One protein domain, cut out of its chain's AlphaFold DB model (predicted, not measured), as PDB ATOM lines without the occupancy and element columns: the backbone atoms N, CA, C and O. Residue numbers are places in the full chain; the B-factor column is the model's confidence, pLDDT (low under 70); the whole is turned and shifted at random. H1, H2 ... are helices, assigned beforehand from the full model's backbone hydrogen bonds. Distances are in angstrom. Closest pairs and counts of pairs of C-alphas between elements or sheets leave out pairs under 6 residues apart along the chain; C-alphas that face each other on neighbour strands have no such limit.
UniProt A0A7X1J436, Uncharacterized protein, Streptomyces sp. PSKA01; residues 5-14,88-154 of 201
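Overview. This is residues 5 to 14 and 88 to 154 of the 201 residues of an uncharacterized protein of Streptomyces sp. PSKA01 (UniProt A0A7X1J436). Three helices, H1, H2 and H3, are side by side in a small bundle with their centres at the corners of a triangle, and a long looping stretch without named elements, residues 102 to 134, extends from one end of it. A short fourth helix, H4, is set off from these three, on the side away from H2. The printed part has 77 residues with four named helices, in the order H1, H2, H3, H4, and no named strand, and the class is all helix. The whole is compact, with a radius of gyration of the C-alphas of 13.0 A, and the C-alphas span 39 by 28 by 18 A.

Arrangement. H1, residues 5 to 14, touches H2, residues 88 to 101, and the closest C-alphas are those of Ile 12 and Cys 92, 5.9 A apart. These two helices run opposite ways at a shallow tilt of 16 degrees. H1 only just touches H3, residues 135 to 143, with 3 pairs of C-alphas within 8 A, the closest being those of Ile 8 and Gly 141 at 5.9 A. H1 and H3 run the same way at a shallow tilt of 28 degrees. H2 and H3 are close but not clearly touching, with the C-alphas of Leu 99 and Leu 137 closest at 7.5 A. They run opposite ways at a shallow tilt of 22 degrees. H4, residues 148 to 153, is apart from H1, H2 and H3. In H1, H2, H3 and H4 every pair of O i and N i+4 is within hydrogen-bond range.

Along the chain. H1 begins at C-alpha 5, at (2.160, 32.815, -32.563), and measures 14.5 A from first to last C-alpha. H2, the longest helix with 14 residues, measures 20.4 A and ends at C-alpha 101, at (7.035, 29.623, -41.806). Within the stretch after it, residues 119 to 120 make a short antiparallel pairing with residues 125 to 126. H3 has 9 residues and measures 12.4 A. H4 has 6 residues and ends at C-alpha 153, at (1.367, 37.921, -20.355).

Size, cuts and confidence. The two C-alphas farthest apart are those of Arg 14 and Asp 122, at 40.6 A. Residues 15 to 87 are cut out between H1 and H2, and C-alphas 14 and 88 are 11.5 A apart across the cut. The link from H2 to H3 is long, with 33 residues, and the link from H3 to H4 is tight, with 4. The mean pLDDT of the printed part is 90.8, and one residue, Met 123, is under 70.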
ATOM      1  N   ARG A   5       2.749  33.267 -31.299       95.25
ATOM      2  CA  ARG A   5       2.160  32.815 -32.563       95.25
ATOM      3  C   ARG A   5       0.633  32.713 -32.474       95.25
ATOM      4  O   ARG A   5      -0.074  33.151 -33.386       95.25
ATOM      5  N   GLY A   6       0.116  32.141 -31.392       96.19
ATOM      6  CA  GLY A   6      -1.310  32.026 -31.115       96.19
ATOM      7  C   GLY A   6      -1.972  33.387 -30.921       96.19
ATOM      8  O   GLY A   6      -3.065  33.611 -31.438       96.19
ATOM      9  N   TRP A   7      -1.301  34.326 -30.251       97.62
ATOM     10  CA  TRP A   7      -1.802  35.684 -30.058       97.62
ATOM     11  C   TRP A   7      -1.917  36.443 -31.387       97.62
ATOM     12  O   TRP A   7      -2.963  37.039 -31.652       97.62
ATOM     13  N   ILE A   8      -0.896  36.362 -32.252       97.81
ATOM     14  CA  ILE A   8      -0.924  36.973 -33.593       97.81
ATOM     15  C   ILE A   8      -2.021  36.325 -34.442       97.81
ATOM     16  O   ILE A   8      -2.767  37.025 -35.122       97.81
ATOM     17  N   THR A   9      -2.174  34.999 -34.361       97.94
ATOM     18  CA  THR A   9      -3.244  34.274 -35.065       97.94
ATOM     19  C   THR A   9      -4.615  34.850 -34.710       97.94
ATOM     20  O   THR A   9      -5.388  35.164 -35.610       97.94
ATOM     21  N   GLN A  10      -4.878  35.092 -33.421       97.69
ATOM     22  CA  GLN A  10      -6.129  35.711 -32.973       97.69
ATOM     23  C   GLN A  10      -6.308  37.144 -33.494       97.69
ATOM     24  O   GLN A  10      -7.441  37.547 -33.755       97.69
ATOM     25  N   GLN A  11      -5.233  37.929 -33.640       97.75
ATOM     26  CA  GLN A  11      -5.341  39.281 -34.206       97.75
ATOM     27  C   GLN A  11      -5.691  39.233 -35.692       97.75
ATOM     28  O   GLN A  11      -6.612  39.925 -36.125       97.75
ATOM     29  N   ILE A  12      -5.030  38.357 -36.452       97.62
ATOM     30  CA  ILE A  12      -5.348  38.141 -37.866       97.62
ATOM     31  C   ILE A  12      -6.796  37.677 -38.016       97.62
ATOM     32  O   ILE A  12      -7.503  38.231 -38.851       97.62
ATOM     33  N   ASP A  13      -7.256  36.725 -37.195       97.38
ATOM     34  CA  ASP A  13      -8.639  36.231 -37.229       97.38
ATOM     35  C   ASP A  13      -9.647  37.381 -37.062       97.38
ATOM     36  O   ASP A  13     -10.586  37.493 -37.848       97.38
ATOM     37  N   ARG A  14      -9.424  38.282 -36.093       94.81
ATOM     38  CA  ARG A  14     -10.297  39.447 -35.840       94.81
ATOM     39  C   ARG A  14     -10.323  40.432 -37.008       94.81
ATOM     40  O   ARG A  14     -11.393  40.911 -37.392       94.81
ATOM     41  N   VAL A  88      -6.936  44.543 -47.212       90.31
ATOM     42  CA  VAL A  88      -6.786  44.007 -45.850       90.31
ATOM     43  C   VAL A  88      -6.723  42.479 -45.872       90.31
ATOM     44  O   VAL A  88      -5.803  41.909 -45.292       90.31
ATOM     45  N   LEU A  89      -7.609  41.809 -46.616       90.88
ATOM     46  CA  LEU A  89      -7.599  40.347 -46.746       90.88
ATOM     47  C   LEU A  89      -6.284  39.817 -47.339       90.88
ATOM     48  O   LEU A  89      -5.739  38.834 -46.838       90.88
ATOM     49  N   ARG A  90      -5.718  40.494 -48.350       93.69
ATOM     50  CA  ARG A  90      -4.392  40.141 -48.895       93.69
ATOM     51  C   ARG A  90      -3.272  40.288 -47.861       93.69
ATOM     52  O   ARG A  90      -2.344  39.482 -47.863       93.69
ATOM     53  N   ARG A  91      -3.343  41.295 -46.981       95.25
ATOM     54  CA  ARG A  91      -2.381  41.457 -45.874       95.25
ATOM     55  C   ARG A  91      -2.531  40.335 -44.847       95.25
ATOM     56  O   ARG A  91      -1.534  39.701 -44.532       95.25
ATOM     57  N   CYS A  92      -3.756  40.003 -44.434       96.44
ATOM     58  CA  CYS A  92      -4.011  38.861 -43.548       96.44
ATOM     59  C   CYS A  92      -3.456  37.548 -44.125       96.44
ATOM     60  O   CYS A  92      -2.855  36.749 -43.405       96.44
ATOM     61  N   GLU A  93      -3.607  37.323 -45.434       97.06
ATOM     62  CA  GLU A  93      -3.034  36.152 -46.103       97.06
ATOM     63  C   GLU A  93      -1.495  36.162 -46.081       97.06
ATOM     64  O   GLU A  93      -0.867  35.130 -45.828       97.06
ATOM     65  N   ALA A  94      -0.866  37.314 -46.325       97.56
ATOM     66  CA  ALA A  94       0.586  37.452 -46.236       97.56
ATOM     67  C   ALA A  94       1.094  37.155 -44.815       97.56
ATOM     68  O   ALA A  94       2.027  36.363 -44.653       97.56
ATOM     69  N   ASP A  95       0.425  37.694 -43.795       97.75
ATOM     70  CA  ASP A  95       0.744  37.463 -42.386       97.75
ATOM     71  C   ASP A  95       0.610  35.977 -42.016       97.75
ATOM     72  O   ASP A  95       1.485  35.405 -41.365       97.75
ATOM     73  N   ARG A  96      -0.430  35.290 -42.515       97.38
ATOM     74  CA  ARG A  96      -0.587  33.828 -42.363       97.38
ATOM     75  C   ARG A  96       0.572  33.058 -42.978       97.38
ATOM     76  O   ARG A  96       1.044  32.084 -42.392       97.38
ATOM     77  N   ARG A  97       1.033  33.463 -44.165       97.38
ATOM     78  CA  ARG A  97       2.182  32.825 -44.825       97.38
ATOM     79  C   ARG A  97       3.454  33.000 -43.998       97.38
ATOM     80  O   ARG A  97       4.225  32.048 -43.914       97.38
ATOM     81  N   ILE A  98       3.649  34.158 -43.363       96.19
ATOM     82  CA  ILE A  98       4.741  34.385 -42.404       96.19
ATOM     83  C   ILE A  98       4.564  33.449 -41.196       96.19
ATOM     84  O   ILE A  98       5.422  32.602 -40.962       96.19
ATOM     85  N   LEU A  99       3.419  33.472 -40.507       95.88
ATOM     86  CA  LEU A  99       3.148  32.595 -39.349       95.88
ATOM     87  C   LEU A  99       3.287  31.092 -39.635       95.88
ATOM     88  O   LEU A  99       3.544  30.300 -38.725       95.88
ATOM     89  N   ASN A 100       3.060  30.665 -40.875       95.56
ATOM     90  CA  ASN A 100       3.233  29.273 -41.276       95.56
ATOM     91  C   ASN A 100       4.706  28.883 -41.441       95.56
ATOM     92  O   ASN A 100       5.040  27.718 -41.227       95.56
ATOM     93  N   ARG A 101       5.580  29.835 -41.790       95.19
ATOM     94  CA  ARG A 101       7.035  29.623 -41.806       95.19
ATOM     95  C   ARG A 101       7.613  29.636 -40.392       95.19
ATOM     96  O   ARG A 101       8.413  28.766 -40.062       95.19
ATOM     97  N   HIS A 102       7.153  30.552 -39.542       94.62
ATOM     98  CA  HIS A 102       7.629  30.707 -38.165       94.62
ATOM     99  C   HIS A 102       6.782  29.881 -37.194       94.62
ATOM    100  O   HIS A 102       5.798  30.344 -36.616       94.62
ATOM    101  N   ARG A 103       7.167  28.613 -37.039       92.19
ATOM    102  CA  ARG A 103       6.525  27.642 -36.145       92.19
ATOM    103  C   ARG A 103       7.521  27.078 -35.139       92.19
ATOM    104  O   ARG A 103       8.725  27.133 -35.374       92.19
ATOM    105  N   LEU A 104       7.000  26.502 -34.059       90.69
ATOM    106  CA  LEU A 104       7.792  25.741 -33.099       90.69
ATOM    107  C   LEU A 104       8.516  24.591 -33.814       90.69
ATOM    108  O   LEU A 104       7.885  23.857 -34.582       90.69
ATOM    109  N   ASN A 105       9.818  24.448 -33.578       86.06
ATOM    110  CA  ASN A 105      10.604  23.336 -34.094       86.06
ATOM    111  C   ASN A 105      10.392  22.087 -33.208       86.06
ATOM    112  O   ASN A 105      10.815  22.097 -32.054       86.06
ATOM    113  N   PRO A 106       9.738  21.015 -33.700       82.50
ATOM    114  CA  PRO A 106       9.485  19.821 -32.889       82.50
ATOM    115  C   PRO A 106      10.740  18.966 -32.659       82.50
ATOM    116  O   PRO A 106      10.746  18.141 -31.744       82.50
ATOM    117  N   ASP A 107      11.783  19.154 -33.472       80.69
ATOM    118  CA  ASP A 107      13.004  18.342 -33.446       80.69
ATOM    119  C   ASP A 107      14.003  18.833 -32.382       80.69
ATOM    120  O   ASP A 107      14.938  18.124 -32.004       80.69
ATOM    121  N   VAL A 108      13.786  20.039 -31.846       77.25
ATOM    122  CA  VAL A 108      14.594  20.624 -30.774       77.25
ATOM    123  C   VAL A 108      13.897  20.358 -29.438       77.25
ATOM    124  O   VAL A 108      12.894  20.967 -29.085       77.25
ATOM    125  N   HIS A 109      14.421  19.390 -28.683       75.56
ATOM    126  CA  HIS A 109      13.814  18.947 -27.417       75.56
ATOM    127  C   HIS A 109      14.283  19.721 -26.178       75.56
ATOM    128  O   HIS A 109      13.737  19.527 -25.094       75.56
ATOM    129  N   HIS A 110      15.323  20.544 -26.305       77.38
ATOM    130  CA  HIS A 110      15.872  21.331 -25.196       77.38
ATOM    131  C   HIS A 110      15.326  22.759 -25.171       77.38
ATOM    132  O   HIS A 110      15.188  23.329 -24.093       77.38
ATOM    133  N   GLU A 111      14.946  23.293 -26.331       82.44
ATOM    134  CA  GLU A 111      14.530  24.679 -26.515       82.44
ATOM    135  C   GLU A 111      13.318  24.758 -27.450       82.44
ATOM    136  O   GLU A 111      13.286  24.090 -28.487       82.44
ATOM    137  N   PRO A 112      12.300  25.564 -27.116       83.94
ATOM    138  CA  PRO A 112      11.123  25.772 -27.948       83.94
ATOM    139  C   PRO A 112      11.415  26.760 -29.094       83.94
ATOM    140  O   PRO A 112      10.727  27.771 -29.258       83.94
ATOM    141  N   ALA A 113      12.446  26.473 -29.882       88.00
ATOM    142  CA  ALA A 113      12.984  27.365 -30.896       88.00
ATOM    143  C   ALA A 113      12.052  27.569 -32.105       88.00
ATOM    144  O   ALA A 113      11.225  26.714 -32.449       88.00
ATOM    145  N   CYS A 114      12.210  28.701 -32.797       91.88
ATOM    146  CA  CYS A 114      11.521  28.961 -34.056       91.88
ATOM    147  C   CYS A 114      12.224  28.282 -35.240       91.88
ATOM    148  O   CYS A 114      13.379  28.566 -35.534       91.88
ATOM    149  N   LEU A 115      11.490  27.466 -36.002       89.31
ATOM    150  CA  LEU A 115      11.991  26.843 -37.233       89.31
ATOM    151  C   LEU A 115      12.208  27.857 -38.371       89.31
ATOM    152  O   LEU A 115      13.083  27.680 -39.213       89.31
ATOM    153  N   GLY A 116      11.367  28.891 -38.442       87.69
ATOM    154  CA  GLY A 116      11.333  29.810 -39.585       87.69
ATOM    155  C   GLY A 116      12.458  30.839 -39.590       87.69
ATOM    156  O   GLY A 116      12.834  31.301 -40.660       87.69
ATOM    157  N   CYS A 117      12.986  31.160 -38.407       86.69
ATOM    158  CA  CYS A 117      14.065  32.125 -38.214       86.69
ATOM    159  C   CYS A 117      15.435  31.568 -38.713       86.69
ATOM    160  O   CYS A 117      16.398  32.316 -38.845       86.69
ATOM    161  N   GLY A 118      15.514  30.276 -39.073       82.31
ATOM    162  CA  GLY A 118      16.719  29.639 -39.614       82.31
ATOM    163  C   GLY A 118      17.652  29.080 -38.540       82.31
ATOM    164  O   GLY A 118      17.295  28.994 -37.362       82.31
ATOM    165  N   THR A 119      18.838  28.652 -38.975       81.38
ATOM    166  CA  THR A 119      19.876  28.105 -38.101       81.38
ATOM    167  C   THR A 119      21.175  28.899 -38.187       81.38
ATOM    168  O   THR A 119      21.566  29.368 -39.258       81.38
ATOM    169  N   TYR A 120      21.866  29.002 -37.054       75.81
ATOM    170  CA  TYR A 120      23.160  29.645 -36.929       75.81
ATOM    171  C   TYR A 120      24.259  28.774 -37.550       75.81
ATOM    172  O   TYR A 120      24.724  27.789 -36.966       75.81
ATOM    173  N   GLY A 121      24.703  29.180 -38.741       71.50
ATOM    174  CA  GLY A 121      25.926  28.691 -39.376       71.50
ATOM    175  C   GLY A 121      25.964  27.181 -39.651       71.50
ATOM    176  O   GLY A 121      24.998  26.582 -40.111       71.50
ATOM    177  N   ASP A 122      27.131  26.581 -39.418       73.69
ATOM    178  CA  ASP A 122      27.464  25.179 -39.706       73.69
ATOM    179  C   ASP A 122      27.016  24.186 -38.622       73.69
ATOM    180  O   ASP A 122      27.072  22.977 -38.838       73.69
ATOM    181  N   MET A 123      26.570  24.681 -37.464       69.75
ATOM    182  CA  MET A 123      26.185  23.850 -36.316       69.75
ATOM    183  C   MET A 123      24.693  23.495 -36.280       69.75
ATOM    184  O   MET A 123      24.271  22.802 -35.358       69.75
ATOM    185  N   GLU A 124      23.897  23.975 -37.244       73.31
ATOM    186  CA  GLU A 124      22.442  23.743 -37.331       73.31
ATOM    187  C   GLU A 124      21.662  24.123 -36.049       73.31
ATOM    188  O   GLU A 124      20.540  23.664 -35.832       73.31
ATOM    189  N   LEU A 125      22.233  24.984 -35.195       71.81
ATOM    190  CA  LEU A 125      21.576  25.496 -33.988       71.81
ATOM    191  C   LEU A 125      20.519  26.521 -34.370       71.81
ATOM    192  O   LEU A 125      20.695  27.237 -35.346       71.81
ATOM    193  N   SER A 126      19.430  26.619 -33.618       77.38
ATOM    194  CA  SER A 126      18.390  27.599 -33.938       77.38
ATOM    195  C   SER A 126      18.885  29.025 -33.676       77.38
ATOM    196  O   SER A 126      19.612  29.255 -32.718       77.38
ATOM    197  N   GLU A 127      18.467  29.988 -34.500       81.44
ATOM    198  CA  GLU A 127      18.784  31.417 -34.291       81.44
ATOM    199  C   GLU A 127      18.075  32.027 -33.066       81.44
ATOM    200  O   GLU A 127      18.387  33.132 -32.631       81.44
ATOM    201  N   THR A 128      17.077  31.330 -32.523       86.12
ATOM    202  CA  THR A 128      16.237  31.811 -31.420       86.12
ATOM    203  C   THR A 128      15.986  30.669 -30.448       86.12
ATOM    204  O   THR A 128      15.503  29.619 -30.883       86.12
ATOM    205  N   ASP A 129      16.196  30.902 -29.157       85.38
ATOM    206  CA  ASP A 129      16.002  29.884 -28.114       85.38
ATOM    207  C   ASP A 129      14.506  29.681 -27.796       85.38
ATOM    208  O   ASP A 129      14.085  28.643 -27.279       85.38
ATOM    209  N   ASN A 130      13.659  30.662 -28.136       90.06
ATOM    210  CA  ASN A 130      12.217  30.613 -27.917       90.06
ATOM    211  C   ASN A 130      11.422  31.206 -29.090       90.06
ATOM    212  O   ASN A 130      11.763  32.254 -29.638       90.06
ATOM    213  N   LEU A 131      10.295  30.585 -29.442       91.69
ATOM    214  CA  LEU A 131       9.377  31.093 -30.467       91.69
ATOM    215  C   LEU A 131       8.864  32.513 -30.163       91.69
ATOM    216  O   LEU A 131       8.675  33.296 -31.093       91.69
ATOM    217  N   ASN A 132       8.667  32.858 -28.886       93.69
ATOM    218  CA  ASN A 132       8.251  34.197 -28.455       93.69
ATOM    219  C   ASN A 132       9.356  35.255 -28.619       93.69
ATOM    220  O   ASN A 132       9.081  36.442 -28.468       93.69
ATOM    221  N   GLU A 133      10.582  34.840 -28.932       93.19
ATOM    222  CA  GLU A 133      11.732  35.716 -29.169       93.19
ATOM    223  C   GLU A 133      12.084  35.827 -30.659       93.19
ATOM    224  O   GLU A 133      13.005  36.562 -31.008       93.19
ATOM    225  N   CYS A 134      11.363  35.143 -31.564       93.94
ATOM    226  CA  CYS A 134      11.667  35.233 -32.995       93.94
ATOM    227  C   CYS A 134      11.385  36.656 -33.511       93.94
ATOM    228  O   CYS A 134      10.233  37.104 -33.453       93.94
ATOM    229  N   PRO A 135      12.407  37.372 -34.029       94.50
ATOM    230  CA  PRO A 135      12.299  38.784 -34.400       94.50
ATOM    231  C   PRO A 135      11.188  39.050 -35.414       94.50
ATOM    232  O   PRO A 135      10.421  39.991 -35.247       94.50
ATOM    233  N   GLU A 136      11.008  38.175 -36.405       94.94
ATOM    234  CA  GLU A 136       9.954  38.337 -37.415       94.94
ATOM    235  C   GLU A 136       8.544  38.211 -36.821       94.94
ATOM    236  O   GLU A 136       7.615  38.877 -37.279       94.94
ATOM    237  N   LEU A 137       8.364  37.382 -35.785       96.50
ATOM    238  CA  LEU A 137       7.090  37.291 -35.070       96.50
ATOM    239  C   LEU A 137       6.871  38.486 -34.145       96.50
ATOM    240  O   LEU A 137       5.735  38.928 -34.003       96.50
ATOM    241  N   LEU A 138       7.928  39.026 -33.539       97.00
ATOM    242  CA  LEU A 138       7.843  40.247 -32.739       97.00
ATOM    243  C   LEU A 138       7.479  41.458 -33.606       97.00
ATOM    244  O   LEU A 138       6.579  42.211 -33.235       97.00
ATOM    245  N   ASP A 139       8.087  41.595 -34.783       97.06
ATOM    246  CA  ASP A 139       7.769  42.648 -35.753       97.06
ATOM    247  C   ASP A 139       6.337  42.514 -36.287       97.06
ATOM    248  O   ASP A 139       5.590  43.496 -36.364       97.06
ATOM    249  N   LEU A 140       5.913  41.287 -36.604       97.00
ATOM    250  CA  LEU A 140       4.535  41.022 -37.007       97.00
ATOM    251  C   LEU A 140       3.559  41.336 -35.865       97.00
ATOM    252  O   LEU A 140       2.540  41.987 -36.079       97.00
ATOM    253  N   GLY A 141       3.883  40.927 -34.639       97.44
ATOM    254  CA  GLY A 141       3.103  41.253 -33.451       97.44
ATOM    255  C   GLY A 141       2.984  42.760 -33.239       97.44
ATOM    256  O   GLY A 141       1.884  43.252 -32.987       97.44
ATOM    257  N   TYR A 142       4.078  43.506 -33.401       97.69
ATOM    258  CA  TYR A 142       4.092  44.966 -33.314       97.69
ATOM    259  C   TYR A 142       3.129  45.609 -34.321       97.69
ATOM    260  O   TYR A 142       2.353  46.489 -33.944       97.69
ATOM    261  N   ALA A 143       3.096  45.124 -35.568       96.19
ATOM    262  CA  ALA A 143       2.147  45.599 -36.578       96.19
ATOM    263  C   ALA A 143       0.673  45.381 -36.176       96.19
ATOM    264  O   ALA A 143      -0.198  46.151 -36.581       96.19
ATOM    265  N   HIS A 144       0.404  44.372 -35.340       96.31
ATOM    266  CA  HIS A 144      -0.909  44.069 -34.756       96.31
ATOM    267  C   HIS A 144      -1.133  44.702 -33.367       96.31
ATOM    268  O   HIS A 144      -2.138  44.419 -32.714       96.31
ATOM    269  N   GLY A 145      -0.231  45.573 -32.904       97.12
ATOM    270  CA  GLY A 145      -0.369  46.306 -31.640       97.12
ATOM    271  C   GLY A 145       0.165  45.580 -30.403       97.12
ATOM    272  O   GLY A 145      -0.267  45.877 -29.290       97.12
ATOM    273  N   LEU A 146       1.086  44.626 -30.569       97.50
ATOM    274  CA  LEU A 146       1.779  43.989 -29.449       97.50
ATOM    275  C   LEU A 146       2.560  45.034 -28.640       97.50
ATOM    276  O   LEU A 146       3.333  45.816 -29.194       97.50
ATOM    277  N   THR A 147       2.394  45.007 -27.319       97.56
ATOM    278  CA  THR A 147       3.173  45.821 -26.376       97.56
ATOM    279  C   THR A 147       4.014  44.925 -25.465       97.56
ATOM    280  O   THR A 147       3.702  43.736 -25.335       97.56
ATOM    281  N   PRO A 148       5.054  45.459 -24.793       96.88
ATOM    282  CA  PRO A 148       5.831  44.692 -23.819       96.88
ATOM    283  C   PRO A 148       4.971  44.093 -22.699       96.88
ATOM    284  O   PRO A 148       5.219  42.976 -22.254       96.88
ATOM    285  N   GLU A 149       3.923  44.802 -22.275       96.88
ATOM    286  CA  GLU A 149       2.986  44.333 -21.254       96.88
ATOM    287  C   GLU A 149       2.161  43.153 -21.761       96.88
ATOM    288  O   GLU A 149       2.007  42.172 -21.040       96.88
ATOM    289  N   ILE A 150       1.665  43.211 -23.004       96.50
ATOM    290  CA  ILE A 150       0.956  42.081 -23.617       96.50
ATOM    291  C   ILE A 150       1.909  40.896 -23.750       96.50
ATOM    292  O   ILE A 150       1.553  39.794 -23.338       96.50
ATOM    293  N   LEU A 151       3.124  41.121 -24.259       95.75
ATOM    294  CA  LEU A 151       4.135  40.081 -24.441       95.75
ATOM    295  C   LEU A 151       4.463  39.366 -23.123       95.75
ATOM    296  O   LEU A 151       4.507  38.140 -23.092       95.75
ATOM    297  N   ALA A 152       4.606  40.112 -22.023       94.75
ATOM    298  CA  ALA A 152       4.861  39.555 -20.696       94.75
ATOM    299  C   ALA A 152       3.716  38.674 -20.156       94.75
ATOM    300  O   ALA A 152       3.933  37.899 -19.226       94.75
ATOM    301  N   THR A 153       2.506  38.783 -20.717       95.25
ATOM    302  CA  THR A 153       1.367  37.921 -20.355       95.25
ATOM    303  C   THR A 153       1.261  36.653 -21.198       95.25
ATOM    304  O   THR A 153       0.482  35.769 -20.852       95.25
ATOM    305  N   LEU A 154       1.995  36.541 -22.307       95.31
ATOM    306  CA  LEU A 154       1.870  35.390 -23.200       95.31
ATOM    307  C   LEU A 154       2.502  34.138 -22.591       95.31
ATOM    308  O   LEU A 154       3.497  34.209 -21.868       95.31
TER     309      LEU A 154